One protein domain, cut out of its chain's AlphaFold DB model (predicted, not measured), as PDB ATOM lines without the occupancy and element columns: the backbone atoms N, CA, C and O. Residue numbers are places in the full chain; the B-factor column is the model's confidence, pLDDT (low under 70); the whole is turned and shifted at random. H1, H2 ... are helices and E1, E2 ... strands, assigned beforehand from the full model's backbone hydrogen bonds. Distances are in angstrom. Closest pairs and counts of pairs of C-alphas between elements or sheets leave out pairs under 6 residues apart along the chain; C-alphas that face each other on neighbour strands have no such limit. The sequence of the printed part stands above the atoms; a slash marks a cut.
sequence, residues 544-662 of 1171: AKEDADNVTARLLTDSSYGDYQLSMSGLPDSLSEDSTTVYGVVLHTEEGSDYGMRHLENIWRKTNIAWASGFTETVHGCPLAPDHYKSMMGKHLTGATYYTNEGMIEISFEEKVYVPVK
ATOM      1  N   ALA A 544     263.676 300.996 392.424       88.56
ATOM      2  CA  ALA A 544     264.022 302.051 391.477       88.56
ATOM      3  C   ALA A 544     263.661 301.623 390.044       88.56
ATOM      4  O   ALA A 544     263.821 300.455 389.688       88.56
ATOM      5  N   LYS A 545     263.189 302.580 389.241       90.50
ATOM      6  CA  LYS A 545     262.939 302.409 387.807       90.50
ATOM      7  C   LYS A 545     264.023 303.133 387.013       90.50
ATOM      8  O   LYS A 545     264.401 304.248 387.376       90.50
ATOM      9  N   GLU A 546     264.508 302.501 385.957       91.62
ATOM     10  CA  GLU A 546     265.321 303.138 384.926       91.62
ATOM     11  C   GLU A 546     264.401 303.633 383.805       91.62
ATOM     12  O   GLU A 546     263.633 302.852 383.248       91.62
ATOM     13  N   ASP A 547     264.466 304.921 383.475       91.06
ATOM     14  CA  ASP A 547     263.654 305.501 382.405       91.06
ATOM     15  C   ASP A 547     264.370 305.383 381.048       91.06
ATOM     16  O   ASP A 547     265.540 305.749 380.906       91.06
ATOM     17  N   ALA A 548     263.642 304.928 380.028       89.88
ATOM     18  CA  ALA A 548     264.091 304.836 378.645       89.88
ATOM     19  C   ALA A 548     263.186 305.675 377.723       89.88
ATOM     20  O   ALA A 548     262.082 305.268 377.348       89.88
ATOM     21  N   ASP A 549     263.683 306.852 377.335       86.94
ATOM     22  CA  ASP A 549     262.982 307.806 376.468       86.94
ATOM     23  C   ASP A 549     263.400 307.696 374.992       86.94
ATOM     24  O   ASP A 549     264.523 307.312 374.663       86.94
ATOM     25  N   ASN A 550     262.538 308.190 374.095       82.38
ATOM     26  CA  ASN A 550     262.742 308.220 372.635       82.38
ATOM     27  C   ASN A 550     262.786 306.828 371.984       82.38
ATOM     28  O   ASN A 550     263.442 306.632 370.961       82.38
ATOM     29  N   VAL A 551     262.070 305.860 372.559       92.00
ATOM     30  CA  VAL A 551     261.898 304.546 371.939       92.00
ATOM     31  C   VAL A 551     260.922 304.677 370.775       92.00
ATOM     32  O   VAL A 551     259.777 305.107 370.938       92.00
ATOM     33  N   THR A 552     261.359 304.292 369.579       92.81
ATOM     34  CA  THR A 552     260.483 304.233 368.408       92.81
ATOM     35  C   THR A 552     259.824 302.861 368.354       92.81
ATOM     36  O   THR A 552     260.513 301.835 368.321       92.81
ATOM     37  N   ALA A 553     258.495 302.838 368.300       93.00
ATOM     38  CA  ALA A 553     257.703 301.618 368.242       93.00
ATOM     39  C   ALA A 553     256.927 301.524 366.918       93.00
ATOM     40  O   ALA A 553     256.321 302.488 366.453       93.00
ATOM     41  N   ARG A 554     256.946 300.342 366.294       92.75
ATOM     42  CA  ARG A 554     256.249 300.050 365.036       92.75
ATOM     43  C   ARG A 554     255.312 298.867 365.220       92.75
ATOM     44  O   ARG A 554     255.760 297.772 365.554       92.75
ATOM     45  N   LEU A 555     254.032 299.080 364.931       95.12
ATOM     46  CA  LEU A 555     253.005 298.045 364.980       95.12
ATOM     47  C   LEU A 555     252.762 297.435 363.597       95.12
ATOM     48  O   LEU A 555     252.588 298.143 362.606       95.12
ATOM     49  N   LEU A 556     252.722 296.111 363.551       93.75
ATOM     50  CA  LEU A 556     252.261 295.305 362.431       93.75
ATOM     51  C   LEU A 556     250.889 294.722 362.767       93.75
ATOM     52  O   LEU A 556     250.687 294.228 363.873       93.75
ATOM     53  N   THR A 557     249.966 294.761 361.807       92.62
ATOM     54  CA  THR A 557     248.630 294.140 361.905       92.62
ATOM     55  C   THR A 557     248.545 292.792 361.192       92.62
ATOM     56  O   THR A 557     247.499 292.148 361.234       92.62
ATOM     57  N   ASP A 558     249.622 292.385 360.527       84.62
ATOM     58  CA  ASP A 558     249.805 291.059 359.952       84.62
ATOM     59  C   ASP A 558     251.068 290.448 360.570       84.62
ATOM     60  O   ASP A 558     252.155 291.029 360.492       84.62
ATOM     61  N   SER A 559     250.905 289.337 361.286       88.88
ATOM     62  CA  SER A 559     251.976 288.678 362.031       88.88
ATOM     63  C   SER A 559     251.765 287.170 362.053       88.88
ATOM     64  O   SER A 559     250.654 286.671 362.198       88.88
ATOM     65  N   SER A 560     252.869 286.424 362.000       88.31
ATOM     66  CA  SER A 560     252.864 284.976 362.220       88.31
ATOM     67  C   SER A 560     252.730 284.578 363.696       88.31
ATOM     68  O   SER A 560     252.699 283.384 363.987       88.31
ATOM     69  N   TYR A 561     252.716 285.549 364.618       87.88
ATOM     70  CA  TYR A 561     252.744 285.334 366.071       87.88
ATOM     71  C   TYR A 561     251.480 285.812 366.801       87.88
ATOM     72  O   TYR A 561     251.380 285.638 368.011       87.88
ATOM     73  N   GLY A 562     250.510 286.387 366.091       92.12
ATOM     74  CA  GLY A 562     249.263 286.884 366.667       92.12
ATOM     75  C   GLY A 562     248.554 287.847 365.722       92.12
ATOM     76  O   GLY A 562     248.915 287.977 364.556       92.12
ATOM     77  N   ASP A 563     247.563 288.566 366.242       94.75
ATOM     78  CA  ASP A 563     246.856 289.588 365.469       94.75
ATOM     79  C   ASP A 563     247.692 290.854 365.282       94.75
ATOM     80  O   ASP A 563     247.558 291.541 364.268       94.75
ATOM     81  N   TYR A 564     248.543 291.163 366.254       95.81
ATOM     82  CA  TYR A 564     249.419 292.319 366.214       95.81
ATOM     83  C   TYR A 564     250.825 291.936 366.643       95.81
ATOM     84  O   TYR A 564     251.019 291.034 367.460       95.81
ATOM     85  N   GLN A 565     251.804 292.663 366.114       95.12
ATOM     86  CA  GLN A 565     253.191 292.572 366.541       95.12
ATOM     87  C   GLN A 565     253.802 293.966 366.642       95.12
ATOM     88  O   GLN A 565     253.876 294.704 365.662       95.12
ATOM     89  N   LEU A 566     254.258 294.309 367.837       94.94
ATOM     90  CA  LEU A 566     254.970 295.528 368.162       94.94
ATOM     91  C   LEU A 566     256.476 295.256 368.148       94.94
ATOM     92  O   LEU A 566     256.972 294.363 368.837       94.94
ATOM     93  N   SER A 567     257.201 296.041 367.364       91.69
ATOM     94  CA  SER A 567     258.661 296.044 367.340       91.69
ATOM     95  C   SER A 567     259.167 297.380 367.863       91.69
ATOM     96  O   SER A 567     258.687 298.430 367.428       91.69
ATOM     97  N   MET A 568     260.107 297.341 368.802       90.50
ATOM     98  CA  MET A 568     260.661 298.523 369.462       90.50
ATOM     99  C   MET A 568     262.143 298.674 369.127       90.50
ATOM    100  O   MET A 568     262.875 297.691 369.018       90.50
ATOM    101  N   SER A 569     262.586 299.917 368.958       88.75
ATOM    102  CA  SER A 569     263.977 300.272 368.666       88.75
ATOM    103  C   SER A 569     264.413 301.468 369.509       88.75
ATOM    104  O   SER A 569     263.580 302.294 369.873       88.75
ATOM    105  N   GLY A 570     265.708 301.544 369.830       88.12
ATOM    106  CA  GLY A 570     266.230 302.523 370.794       88.12
ATOM    107  C   GLY A 570     266.059 302.102 372.259       88.12
ATOM    108  O   GLY A 570     266.069 302.957 373.133       88.12
ATOM    109  N   LEU A 571     265.874 300.803 372.521       88.81
ATOM    110  CA  LEU A 571     265.836 300.247 373.876       88.81
ATOM    111  C   LEU A 571     267.230 300.304 374.539       88.81
ATOM    112  O   LEU A 571     268.223 300.245 373.811       88.81
ATOM    113  N   PRO A 572     267.313 300.372 375.882       87.69
ATOM    114  CA  PRO A 572     268.578 300.310 376.613       87.69
ATOM    115  C   PRO A 572     269.388 299.051 376.289       87.69
ATOM    116  O   PRO A 572     268.818 297.967 376.126       87.69
ATOM    117  N   ASP A 573     270.719 299.180 376.264       83.75
ATOM    118  CA  ASP A 573     271.629 298.061 375.981       83.75
ATOM    119  C   ASP A 573     271.455 296.912 376.990       83.75
ATOM    120  O   ASP A 573     271.551 295.749 376.596       83.75
ATOM    121  N   SER A 574     271.074 297.213 378.239       83.62
ATOM    122  CA  SER A 574     270.769 296.224 379.285       83.62
ATOM    123  C   SER A 574     269.675 295.228 378.877       83.62
ATOM    124  O   SER A 574     269.737 294.063 379.250       83.62
ATOM    125  N   LEU A 575     268.702 295.602 378.035       85.25
ATOM    126  CA  LEU A 575     267.691 294.660 377.517       85.25
ATOM    127  C   LEU A 575     268.214 293.759 376.390       85.25
ATOM    128  O   LEU A 575     267.584 292.744 376.069       85.25
ATOM    129  N   SER A 576     269.329 294.137 375.766       78.62
ATOM    130  CA  SER A 576     269.944 293.400 374.662       78.62
ATOM    131  C   SER A 576     270.972 292.364 375.120       78.62
ATOM    132  O   SER A 576     271.287 291.457 374.350       78.62
ATOM    133  N   GLU A 577     271.452 292.457 376.363       82.69
ATOM    134  CA  GLU A 577     272.405 291.499 376.920       82.69
ATOM    135  C   GLU A 577     271.785 290.106 377.057       82.69
ATOM    136  O   GLU A 577     270.627 289.947 377.455       82.69
ATOM    137  N   ASP A 578     272.555 289.064 376.741       78.56
ATOM    138  CA  ASP A 578     272.078 287.680 376.809       78.56
ATOM    139  C   ASP A 578     271.747 287.251 378.248       78.56
ATOM    140  O   ASP A 578     270.790 286.497 378.443       78.56
ATOM    141  N   SER A 579     272.464 287.796 379.240       82.88
ATOM    142  CA  SER A 579     272.258 287.599 380.686       82.88
ATOM    143  C   SER A 579     270.918 288.121 381.199       82.88
ATOM    144  O   SER A 579     270.413 287.613 382.203       82.88
ATOM    145  N   THR A 580     270.319 289.098 380.518       87.44
ATOM    146  CA  THR A 580     269.098 289.747 380.992       87.44
ATOM    147  C   THR A 580     267.900 288.827 380.847       87.44
ATOM    148  O   THR A 580     267.520 288.414 379.748       87.44
ATOM    149  N   THR A 581     267.269 288.528 381.968       89.12
ATOM    150  CA  THR A 581     266.016 287.792 382.054       89.12
ATOM    151  C   THR A 581     264.882 288.792 382.195       89.12
ATOM    152  O   THR A 581     264.911 289.617 383.099       89.12
ATOM    153  N   VAL A 582     263.885 288.723 381.314       91.12
ATOM    154  CA  VAL A 582     262.671 289.545 381.402       91.12
ATOM    155  C   VAL A 582     261.598 288.702 382.073       91.12
ATOM    156  O   VAL A 582     261.144 287.743 381.472       91.12
ATOM    157  N   TYR A 583     261.197 289.052 383.289       90.69
ATOM    158  CA  TYR A 583     260.151 288.357 384.038       90.69
ATOM    159  C   TYR A 583     258.750 288.661 383.505       90.69
ATOM    160  O   TYR A 583     257.883 287.795 383.476       90.69
ATOM    161  N   GLY A 584     258.518 289.892 383.063       92.25
ATOM    162  CA  GLY A 584     257.217 290.325 382.579       92.25
ATOM    163  C   GLY A 584     257.304 291.678 381.896       92.25
ATOM    164  O   GLY A 584     258.299 292.395 382.036       92.25
ATOM    165  N   VAL A 585     256.260 292.015 381.147       95.31
ATOM    166  CA  VAL A 585     256.108 293.327 380.511       95.31
ATOM    167  C   VAL A 585     254.665 293.776 380.664       95.31
ATOM    168  O   VAL A 585     253.754 292.983 380.442       95.31
ATOM    169  N   VAL A 586     254.456 295.044 380.990       97.31
ATOM    170  CA  VAL A 586     253.144 295.695 380.970       97.31
ATOM    171  C   VAL A 586     253.153 296.748 379.870       97.31
ATOM    172  O   VAL A 586     254.057 297.572 379.830       97.31
ATOM    173  N   LEU A 587     252.181 296.718 378.956       97.62
ATOM    174  CA  LEU A 587     251.973 297.793 377.981       97.62
ATOM    175  C   LEU A 587     250.972 298.815 378.510       97.62
ATOM    176  O   LEU A 587     249.891 298.434 378.956       97.62
ATOM    177  N   HIS A 588     251.297 300.095 378.338       97.44
ATOM    178  CA  HIS A 588     250.470 301.214 378.788       97.44
ATOM    179  C   HIS A 588     249.709 301.863 377.641       97.44
ATOM    180  O   HIS A 588     250.235 302.000 376.528       97.44
ATOM    181  N   THR A 589     248.486 302.320 377.922       97.75
ATOM    182  CA  THR A 589     247.675 303.089 376.969       97.75
ATOM    183  C   THR A 589     247.328 304.482 377.473       97.75
ATOM    184  O   THR A 589     247.143 304.706 378.668       97.75
ATOM    185  N   GLU A 590     247.152 305.430 376.547       97.25
ATOM    186  CA  GLU A 590     246.653 306.773 376.872       97.25
ATOM    187  C   GLU A 590     245.264 306.725 377.523       97.25
ATOM    188  O   GLU A 590     244.924 307.567 378.355       97.25
ATOM    189  N   GLU A 591     244.453 305.740 377.150       96.19
ATOM    190  CA  GLU A 591     243.102 305.542 377.659       96.19
ATOM    191  C   GLU A 591     243.066 305.025 379.112       96.19
ATOM    192  O   GLU A 591     241.977 304.927 379.684       96.19
ATOM    193  N   GLY A 592     244.227 304.753 379.723       93.31
ATOM    194  CA  GLY A 592     244.369 304.383 381.134       93.31
ATOM    195  C   GLY A 592     244.156 302.900 381.432       93.31
ATOM    196  O   GLY A 592     243.945 302.556 382.591       93.31
ATOM    197  N   SER A 593     244.171 302.049 380.399       96.25
ATOM    198  CA  SER A 593     244.211 300.592 380.555       96.25
ATOM    199  C   SER A 593     245.618 300.050 380.319       96.25
ATOM    200  O   SER A 593     246.271 300.465 379.358       96.25
ATOM    201  N   ASP A 594     246.009 299.050 381.094       97.50
ATOM    202  CA  ASP A 594     247.286 298.356 380.970       97.50
ATOM    203  C   ASP A 594     247.096 296.880 380.590       97.50
ATOM    204  O   ASP A 594     246.003 296.317 380.720       97.50
ATOM    205  N   TYR A 595     248.150 296.256 380.056       97.12
ATOM    206  CA  TYR A 595     248.091 294.874 379.564       97.12
ATOM    207  C   TYR A 595     249.379 294.110 379.848       97.12
ATOM    208  O   TYR A 595     250.442 294.472 379.342       97.12
ATOM    209  N   GLY A 596     249.264 293.020 380.603       95.94
ATOM    210  CA  GLY A 596     250.375 292.149 380.970       95.94
ATOM    211  C   GLY A 596     250.728 291.183 379.846       95.94
ATOM    212  O   GLY A 596     249.858 290.597 379.200       95.94
ATOM    213  N   MET A 597     252.019 290.997 379.602       94.44
ATOM    214  CA  MET A 597     252.551 290.158 378.531       94.44
ATOM    215  C   MET A 597     253.182 288.898 379.100       94.44
ATOM    216  O   MET A 597     253.936 288.937 380.071       94.44
ATOM    217  N   ARG A 598     252.897 287.758 378.478       89.00
ATOM    218  CA  ARG A 598     253.329 286.452 378.969       89.00
ATOM    219  C   ARG A 598     254.524 285.928 378.175       89.00
ATOM    220  O   ARG A 598     254.701 286.234 376.988       89.00
ATOM    221  N   HIS A 599     255.331 285.089 378.819       87.25
ATOM    222  CA  HIS A 599     256.391 284.342 378.143       87.25
ATOM    223  C   HIS A 599     255.828 283.417 377.060       87.25
ATOM    224  O   HIS A 599     254.700 282.947 377.169       87.25
ATOM    225  N   LEU A 600     256.645 283.108 376.046       82.56
ATOM    226  CA  LEU A 600     256.347 282.240 374.891       82.56
ATOM    227  C   LEU A 600     255.203 282.664 373.972       82.56
ATOM    228  O   LEU A 600     255.261 282.308 372.801       82.56
ATOM    229  N   GLU A 601     254.180 283.350 374.464       87.12
ATOM    230  CA  GLU A 601     253.061 283.815 373.649       87.12
ATOM    231  C   GLU A 601     253.279 285.257 373.201       87.12
ATOM    232  O   GLU A 601     253.208 285.548 372.005       87.12
ATOM    233  N   ASN A 602     253.613 286.150 374.142       90.69
ATOM    234  CA  ASN A 602     253.679 287.577 373.854       90.69
ATOM    235  C   ASN A 602     255.098 288.112 373.746       90.69
ATOM    236  O   ASN A 602     255.381 288.874 372.826       90.69
ATOM    237  N   ILE A 603     255.987 287.733 374.664       88.69
ATOM    238  CA  ILE A 603     257.346 288.280 374.738       88.69
ATOM    239  C   ILE A 603     258.289 287.443 373.866       88.69
ATOM    240  O   ILE A 603     258.585 286.286 374.167       88.69
ATOM    241  N   TRP A 604     258.813 288.046 372.796       77.56
ATOM    242  CA  TRP A 604     259.698 287.405 371.826       77.56
ATOM    243  C   TRP A 604     261.030 288.140 371.705       77.56
ATOM    244  O   TRP A 604     261.084 289.335 371.415       77.56
ATOM    245  N   ARG A 605     262.139 287.401 371.851       75.56
ATOM    246  CA  ARG A 605     263.508 287.948 371.734       75.56
ATOM    247  C   ARG A 605     263.739 289.186 372.619       75.56
ATOM    248  O   ARG A 605     264.468 290.086 372.210       75.56
ATOM    249  N   LYS A 606     263.067 289.256 373.778       77.50
ATOM    250  CA  LYS A 606     263.061 290.376 374.745       77.50
ATOM    251  C   LYS A 606     262.457 291.695 374.209       77.50
ATOM    252  O   LYS A 606     261.841 292.439 374.958       77.50
ATOM    253  N   THR A 607     262.551 291.965 372.909       76.00
ATOM    254  CA  THR A 607     262.298 293.279 372.289       76.00
ATOM    255  C   THR A 607     261.096 293.323 371.341       76.00
ATOM    256  O   THR A 607     260.684 294.405 370.926       76.00
ATOM    257  N   ASN A 608     260.521 292.171 370.977       84.31
ATOM    258  CA  ASN A 608     259.316 292.103 370.150       84.31
ATOM    259  C   ASN A 608     258.149 291.569 370.975       84.31
ATOM    260  O   ASN A 608     258.280 290.546 371.644       84.31
ATOM    261  N   ILE A 609     257.004 292.240 370.887       93.25
ATOM    262  CA  ILE A 609     255.790 291.865 371.611       93.25
ATOM    263  C   ILE A 609     254.708 291.527 370.591       93.25
ATOM    264  O   ILE A 609     254.488 292.296 369.660       93.25
ATOM    265  N   ALA A 610     254.035 290.392 370.735       94.19
ATOM    266  CA  ALA A 610     252.907 290.013 369.885       94.19
ATOM    267  C   ALA A 610     251.694 289.624 370.731       94.19
ATOM    268  O   ALA A 610     251.840 289.186 371.868       94.19
ATOM    269  N   TRP A 611     250.484 289.794 370.209       94.75
ATOM    270  CA  TRP A 611     249.272 289.355 370.906       94.75
ATOM    271  C   TRP A 611     248.142 289.059 369.931       94.75
ATOM    272  O   TRP A 611     248.070 289.616 368.831       94.75
ATOM    273  N   ALA A 612     247.233 288.182 370.349       94.12
ATOM    274  CA  ALA A 612     245.965 287.957 369.676       94.12
ATOM    275  C   ALA A 612     244.839 288.699 370.396       94.12
ATOM    276  O   ALA A 612     244.831 288.836 371.610       94.12
ATOM    277  N   SER A 613     243.875 289.170 369.620       93.75
ATOM    278  CA  SER A 613     242.668 289.886 370.045       93.75
ATOM    279  C   SER A 613     241.381 289.130 369.685       93.75
ATOM    280  O   SER A 613     240.276 289.641 369.876       93.75
ATOM    281  N   GLY A 614     241.527 287.911 369.155       92.12
ATOM    282  CA  GLY A 614     240.439 286.982 368.855       92.12
ATOM    283  C   GLY A 614     240.236 286.686 367.369       92.12
ATOM    284  O   GLY A 614     239.289 285.977 367.052       92.12
ATOM    285  N   PHE A 615     241.084 287.201 366.469       91.94
ATOM    286  CA  PHE A 615     241.048 286.837 365.041       91.94
ATOM    287  C   PHE A 615     242.013 285.686 364.728       91.94
ATOM    288  O   PHE A 615     241.740 284.860 363.860       91.94
ATOM    289  N   THR A 616     243.110 285.595 365.480       92.06
ATOM    290  CA  THR A 616     244.036 284.461 365.462       92.06
ATOM    291  C   THR A 616     243.771 283.561 366.667       92.06
ATOM    292  O   THR A 616     243.999 283.965 367.804       92.06
ATOM    293  N   GLU A 617     243.302 282.334 366.428       89.19
ATOM    294  CA  GLU A 617     243.019 281.358 367.497       89.19
ATOM    295  C   GLU A 617     244.237 280.496 367.861       89.19
ATOM    296  O   GLU A 617     244.371 280.056 369.002       89.19
ATOM    297  N   THR A 618     245.125 280.223 366.894       89.69
ATOM    298  CA  THR A 618     246.303 279.370 367.106       89.69
ATOM    299  C   THR A 618     247.531 279.877 366.357       89.69
ATOM    300  O   THR A 618     247.428 280.316 365.212       89.69
ATOM    301  N   VAL A 619     248.707 279.741 366.971       86.00
ATOM    302  CA  VAL A 619     250.017 280.003 366.352       86.00
ATOM    303  C   VAL A 619     250.912 278.792 366.563       86.00
ATOM    304  O   VAL A 619     251.040 278.278 367.669       86.00
ATOM    305  N   HIS A 620     251.524 278.296 365.485       82.25
ATOM    306  CA  HIS A 620     252.376 277.099 365.512       82.25
ATOM    307  C   HIS A 620     251.726 275.873 366.199       82.25
ATOM    308  O   HIS A 620     252.418 275.058 366.809       82.25
ATOM    309  N   GLY A 621     250.398 275.744 366.097       80.25
ATOM    310  CA  GLY A 621     249.620 274.668 366.722       80.25
ATOM    311  C   GLY A 621     249.314 274.868 368.211       80.25
ATOM    312  O   GLY A 621     248.759 273.963 368.827       80.25
ATOM    313  N   CYS A 622     249.660 276.023 368.784       82.12
ATOM    314  CA  CYS A 622     249.355 276.397 370.160       82.12
ATOM    315  C   CYS A 622     248.114 277.303 370.206       82.12
ATOM    316  O   CYS A 622     248.100 278.296 369.472       82.12
ATOM    317  N   PRO A 623     247.091 276.993 371.023       87.56
ATOM    318  CA  PRO A 623     246.004 277.924 371.325       87.56
ATOM    319  C   PRO A 623     246.538 279.210 371.962       87.56
ATOM    320  O   PRO A 623     247.476 279.145 372.757       87.56
ATOM    321  N   LEU A 624     245.936 280.345 371.607       88.75
ATOM    322  CA  LEU A 624     246.244 281.664 372.170       88.75
ATOM    323  C   LEU A 624     245.174 282.105 373.179       88.75
ATOM    324  O   LEU A 624     244.049 281.599 373.147       88.75
ATOM    325  N   ALA A 625     245.507 283.076 374.032       88.94
ATOM    326  CA  ALA A 625     244.621 283.644 375.051       88.94
ATOM    327  C   ALA A 625     244.226 285.102 374.718       88.94
ATOM    328  O   ALA A 625     244.797 286.051 375.260       88.94
ATOM    329  N   PRO A 626     243.250 285.324 373.813       91.88
ATOM    330  CA  PRO A 626     242.983 286.653 373.267       91.88
ATOM    331  C   PRO A 626     242.185 287.592 374.179       91.88
ATOM    332  O   PRO A 626     242.179 288.801 373.935       91.88
ATOM    333  N   ASP A 627     241.470 287.067 375.176       92.69
ATOM    334  CA  ASP A 627     240.466 287.836 375.923       92.69
ATOM    335  C   ASP A 627     241.084 289.041 376.651       92.69
ATOM    336  O   ASP A 627     240.587 290.158 376.495       92.69
ATOM    337  N   HIS A 628     242.251 288.854 377.284       94.00
ATOM    338  CA  HIS A 628     242.989 289.921 377.971       94.00
ATOM    339  C   HIS A 628     243.360 291.100 377.050       94.00
ATOM    340  O   HIS A 628     243.354 292.251 377.478       94.00
ATOM    341  N   TYR A 629     243.649 290.847 375.768       95.31
ATOM    342  CA  TYR A 629     244.136 291.868 374.826       95.31
ATOM    343  C   TYR A 629     243.053 292.420 373.896       95.31
ATOM    344  O   TYR A 629     243.280 293.381 373.155       95.31
ATOM    345  N   LYS A 630     241.853 291.836 373.899       94.56
ATOM    346  CA  LYS A 630     240.768 292.189 372.974       94.56
ATOM    347  C   LYS A 630     240.352 293.656 373.072       94.56
ATOM    348  O   LYS A 630     240.061 294.287 372.054       94.56
ATOM    349  N   SER A 631     240.346 294.206 374.286       95.06
ATOM    350  CA  SER A 631     239.975 295.601 374.549       95.06
ATOM    351  C   SER A 631     241.062 296.614 374.151       95.06
ATOM    352  O   SER A 631     240.802 297.818 374.174       95.06
ATOM    353  N   MET A 632     242.250 296.147 373.740       96.25
ATOM    354  CA  MET A 632     243.354 296.996 373.285       96.25
ATOM    355  C   MET A 632     243.089 297.627 371.910       96.25
ATOM    356  O   MET A 632     243.628 298.687 371.598       96.25
ATOM    357  N   MET A 633     242.230 297.019 371.084       95.94
ATOM    358  CA  MET A 633     241.851 297.578 369.784       95.94
ATOM    359  C   MET A 633     241.203 298.959 369.925       95.94
ATOM    360  O   MET A 633     240.230 299.138 370.656       95.94
ATOM    361  N   GLY A 634     241.700 299.930 369.159       95.50
ATOM    362  CA  GLY A 634     241.232 301.313 369.177       95.50
ATOM    363  C   GLY A 634     241.871 302.198 370.250       95.50
ATOM    364  O   GLY A 634     241.446 303.347 370.379       95.50
ATOM    365  N   LYS A 635     242.857 301.692 371.002       97.50
ATOM    366  CA  LYS A 635     243.628 302.444 372.005       97.50
ATOM    367  C   LYS A 635     244.989 302.891 371.463       97.50
ATOM    368  O   LYS A 635     245.435 302.420 370.414       97.50
ATOM    369  N   HIS A 636     245.645 303.797 372.182       97.56
ATOM    370  CA  HIS A 636     246.969 304.317 371.844       97.56
ATOM    371  C   HIS A 636     247.998 303.849 372.863       97.56
ATOM    372  O   HIS A 636     247.965 304.281 374.013       97.56
ATOM    373  N   LEU A 637     248.939 303.010 372.434       97.94
ATOM    374  CA  LEU A 637     250.065 302.603 373.265       97.94
ATOM    375  C   LEU A 637     250.985 303.802 373.509       97.94
ATOM    376  O   LEU A 637     251.357 304.506 372.564       97.94
ATOM    377  N   THR A 638     251.361 304.019 374.764       97.06
ATOM    378  CA  THR A 638     252.236 305.123 375.186       97.06
ATOM    379  C   THR A 638     253.624 304.656 375.605       97.06
ATOM    380  O   THR A 638     254.548 305.466 375.613       97.06
ATOM    381  N   GLY A 639     253.780 303.380 375.951       96.19
ATOM    382  CA  GLY A 639     255.010 302.859 376.530       96.19
ATOM    383  C   GLY A 639     254.848 301.459 377.112       96.19
ATOM    384  O   GLY A 639     253.836 300.794 376.863       96.19
ATOM    385  N   ALA A 640     255.841 301.031 377.891       96.44
ATOM    386  CA  ALA A 640     255.841 299.741 378.575       96.44
ATOM    387  C   ALA A 640     256.693 299.747 379.855       96.44
ATOM    388  O   ALA A 640     257.786 300.308 379.841       96.44
ATOM    389  N   THR A 641     256.284 299.032 380.904       96.12
ATOM    390  CA  THR A 641     257.167 298.667 382.023       96.12
ATOM    391  C   THR A 641     257.716 297.259 381.804       96.12
ATOM    392  O   THR A 641     256.961 296.306 381.614       96.12
ATOM    393  N   TYR A 642     259.036 297.114 381.852       94.69
ATOM    394  CA  TYR A 642     259.747 295.838 381.833       94.69
ATOM    395  C   TYR A 642     260.228 295.484 383.236       94.69
ATOM    396  O   TYR A 642     260.869 296.300 383.895       94.69
ATOM    397  N   TYR A 643     259.988 294.243 383.657       94.31
ATOM    398  CA  TYR A 643     260.521 293.687 384.902       94.31
ATOM    399  C   TYR A 643     261.630 292.709 384.539       94.31
ATOM    400  O   TYR A 643     261.368 291.720 383.853       94.31
ATOM    401  N   THR A 644     262.863 292.976 384.959       92.31
ATOM    402  CA  THR A 644     264.029 292.148 384.626       92.31
ATOM    403  C   THR A 644     264.765 291.699 385.879       92.31
ATOM    404  O   THR A 644     264.483 292.193 386.966       92.31
ATOM    405  N   ASN A 645     265.731 290.785 385.739       89.12
ATOM    406  CA  ASN A 645     266.646 290.411 386.824       89.12
ATOM    407  C   ASN A 645     267.565 291.563 387.276       89.12
ATOM    408  O   ASN A 645     268.114 291.497 388.375       89.12
ATOM    409  N   GLU A 646     267.707 292.619 386.474       86.31
ATOM    410  CA  GLU A 646     268.555 293.783 386.764       86.31
ATOM    411  C   GLU A 646     267.774 294.975 387.334       86.31
ATOM    412  O   GLU A 646     268.371 295.884 387.910       86.31
ATOM    413  N   GLY A 647     266.443 294.963 387.241       90.44
ATOM    414  CA  GLY A 647     265.592 296.036 387.743       90.44
ATOM    415  C   GLY A 647     264.336 296.242 386.909       90.44
ATOM    416  O   GLY A 647     263.955 295.412 386.084       90.44
ATOM    417  N   MET A 648     263.673 297.373 387.140       94.06
ATOM    418  CA  MET A 648     262.532 297.807 386.338       94.06
ATOM    419  C   MET A 648     262.973 298.844 385.314       94.06
ATOM    420  O   MET A 648     263.686 299.782 385.667       94.06
ATOM    421  N   ILE A 649     262.493 298.709 384.079       94.12
ATOM    422  CA  ILE A 649     262.738 299.674 383.005       94.12
ATOM    423  C   ILE A 649     261.394 300.230 382.541       94.12
ATOM    424  O   ILE A 649     260.520 299.480 382.110       94.12
ATOM    425  N   GLU A 650     261.231 301.543 382.629       95.75
ATOM    426  CA  GLU A 650     260.053 302.275 382.181       95.75
ATOM    427  C   GLU A 650     260.331 302.867 380.793       95.75
ATOM    428  O   GLU A 650     261.157 303.761 380.629       95.75
ATOM    429  N   ILE A 651     259.658 302.354 379.768       95.25
ATOM    430  CA  ILE A 651     259.835 302.774 378.378       95.25
ATOM    431  C   ILE A 651     258.731 303.745 377.991       95.25
ATOM    432  O   ILE A 651     257.553 303.394 378.036       95.25
ATOM    433  N   SER A 652     259.116 304.918 377.489       95.12
ATOM    434  CA  SER A 652     258.202 305.880 376.869       95.12
ATOM    435  C   SER A 652     258.388 305.914 375.353       95.12
ATOM    436  O   SER A 652     259.498 306.108 374.846       95.12
ATOM    437  N   PHE A 653     257.292 305.758 374.604       95.25
ATOM    438  CA  PHE A 653     257.336 305.855 373.145       95.25
ATOM    439  C   PHE A 653     257.441 307.309 372.688       95.25
ATOM    440  O   PHE A 653     256.736 308.186 373.188       95.25
ATOM    441  N   GLU A 654     258.294 307.551 371.690       93.81
ATOM    442  CA  GLU A 654     258.458 308.873 371.071       93.81
ATOM    443  C   GLU A 654     257.132 309.384 370.488       93.81
ATOM    444  O   GLU A 654     256.734 310.532 370.701       93.81
ATOM    445  N   GLU A 655     256.420 308.500 369.789       94.19
ATOM    446  CA  GLU A 655     255.073 308.732 369.291       94.19
ATOM    447  C   GLU A 655     254.140 307.637 369.800       94.19
ATOM    448  O   GLU A 655     254.490 306.456 369.840       94.19
ATOM    449  N   LYS A 656     252.918 308.031 370.160       95.19
ATOM    450  CA  LYS A 656     251.885 307.076 370.554       95.19
ATOM    451  C   LYS A 656     251.539 306.170 369.382       95.19
ATOM    452  O   LYS A 656     251.321 306.645 368.268       95.19
ATOM    453  N   VAL A 657     251.392 304.881 369.654       96.94
ATOM    454  CA  VAL A 657     251.098 303.883 368.627       96.94
ATOM    455  C   VAL A 657     249.635 303.481 368.716       96.94
ATOM    456  O   VAL A 657     249.216 302.815 369.658       96.94
ATOM    457  N   TYR A 658     248.842 303.890 367.733       97.12
ATOM    458  CA  TYR A 658     247.442 303.487 367.641       97.12
ATOM    459  C   TYR A 658     247.325 302.006 367.256       97.12
ATOM    460  O   TYR A 658     247.971 301.571 366.302       97.12
ATOM    461  N   VAL A 659     246.485 301.249 367.967       97.62
ATOM    462  CA  VAL A 659     246.166 299.844 367.665       97.62
ATOM    463  C   VAL A 659     244.907 299.795 366.791       97.62
ATOM    464  O   VAL A 659     243.808 300.030 367.306       97.62
ATOM    465  N   PRO A 660     245.008 299.506 365.477       96.38
ATOM    466  CA  PRO A 660     243.858 299.554 364.579       96.38
ATOM    467  C   PRO A 660     242.788 298.534 364.949       96.38
ATOM    468  O   PRO A 660     243.096 297.429 365.374       96.38
ATOM    469  N   VAL A 661     241.517 298.877 364.749       95.94
ATOM    470  CA  VAL A 661     240.415 297.942 365.006       95.94
ATOM    471  C   VAL A 661     240.342 296.915 363.877       95.94
ATOM    472  O   VAL A 661     240.109 297.279 362.720       95.94
ATOM    473  N   LYS A 662     240.504 295.631 364.207       94.06
ATOM    474  CA  LYS A 662     240.267 294.520 363.277       94.06
ATOM    475  C   LYS A 662     238.785 294.148 363.206       94.06
ATOM    476  O   LYS A 662     238.016 294.354 364.144       94.06
TER     477      LYS A 662
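Overview. This is residues 544 to 662 of the 1171 residues of the protein "FMN-binding protein" of Clostridium sp. OM04-12AA (UniProt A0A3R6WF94). One sheet of seven strands is curled back on itself like part of a flattened barrel, its leaf E4 E3 E6 facing its leaf E1 E2 E5, with E7 as the hinge between them. The edge strands E4 and E5 come near each other but are not neighbours in the sheet, and the ring stays open between them; the short helix H1 only grazes the sheet with its residues 628 to 630. The printed part has 119 residues with, along the chain, E1 E2 E3 E4 E5 H1 E6 E7; the sheet's order is E4 E3 E6 E7 E1 E2 E5, mixed. The class is mostly strand, though the named elements hold 58 residues, under half of those printed. The whole is compact, with a radius of gyration of the C-alphas of 13.6 A and spans of 37 by 30 by 20 A.

Along the chain. E1, residues 545 to 556, begins at C-alpha 545, (262.939, 302.409, 387.807), spans 28.4 A and bends by 73 degrees at residue 550. E2 is residues 564 to 569, 16.8 A, and E5 residues 608 to 611, 10.4 A. E7, residues 648 to 658, spans 24.7 A, bends by 84 degrees at residue 655 and ends at C-alpha 658, (247.442, 303.487, 367.641). E6 is residues 636 to 644, 24.5 A; E3 residues 582 to 589, 20.7 A; E4 residues 594 to 597, 10.0 A. H1 is residues 627 to 630, 5.3 A, from C-alpha 627 at (240.466, 287.836, 375.923).

Arrangement. The sheet is strongly twisted. E7 and E1 are parallel at 35 degrees, with N 548 and O 650 2.8 A apart. E1 pairs with E7 over residues 545 to 551 and with E2 over residues 552 to 556. E1 and E2 form an antiparallel hairpin at 130 degrees, with N 554 and O 567 2.8 A apart. E2 and edge strand E5 are antiparallel, with N 566 and O 609 2.7 A apart. On the other side of E7, E6 forms a hairpin with it, N 640 and O 651 being 2.9 A apart. E3 and E6 are antiparallel, with N 586 and O 641 2.9 A apart. E3 and edge strand E4 form a hairpin, with N 597 and O 585 2.8 A apart. The closest C-alphas of E4 and E5, those of Met 597 and Ile 609, are 7.8 A apart. E3 and E5 are apart. H1 grazes the sheet with residues 628 to 630; the closest C-alphas of H1 and E4, those of Tyr 629 and Tyr 595, are 6.9 A apart. H1 is too short for an O i to N i+4 pair; its 1 O i to N i+3 pair is within range.

Size, cuts and confidence. The C-alphas farthest apart, those of Ala 544 and Gly 621, are 39.6 A apart. The printed part has no cut. The links E2 to E3 and E5 to H1 are long. The mean pLDDT of the printed part is 91.2, and no printed residue is under 70.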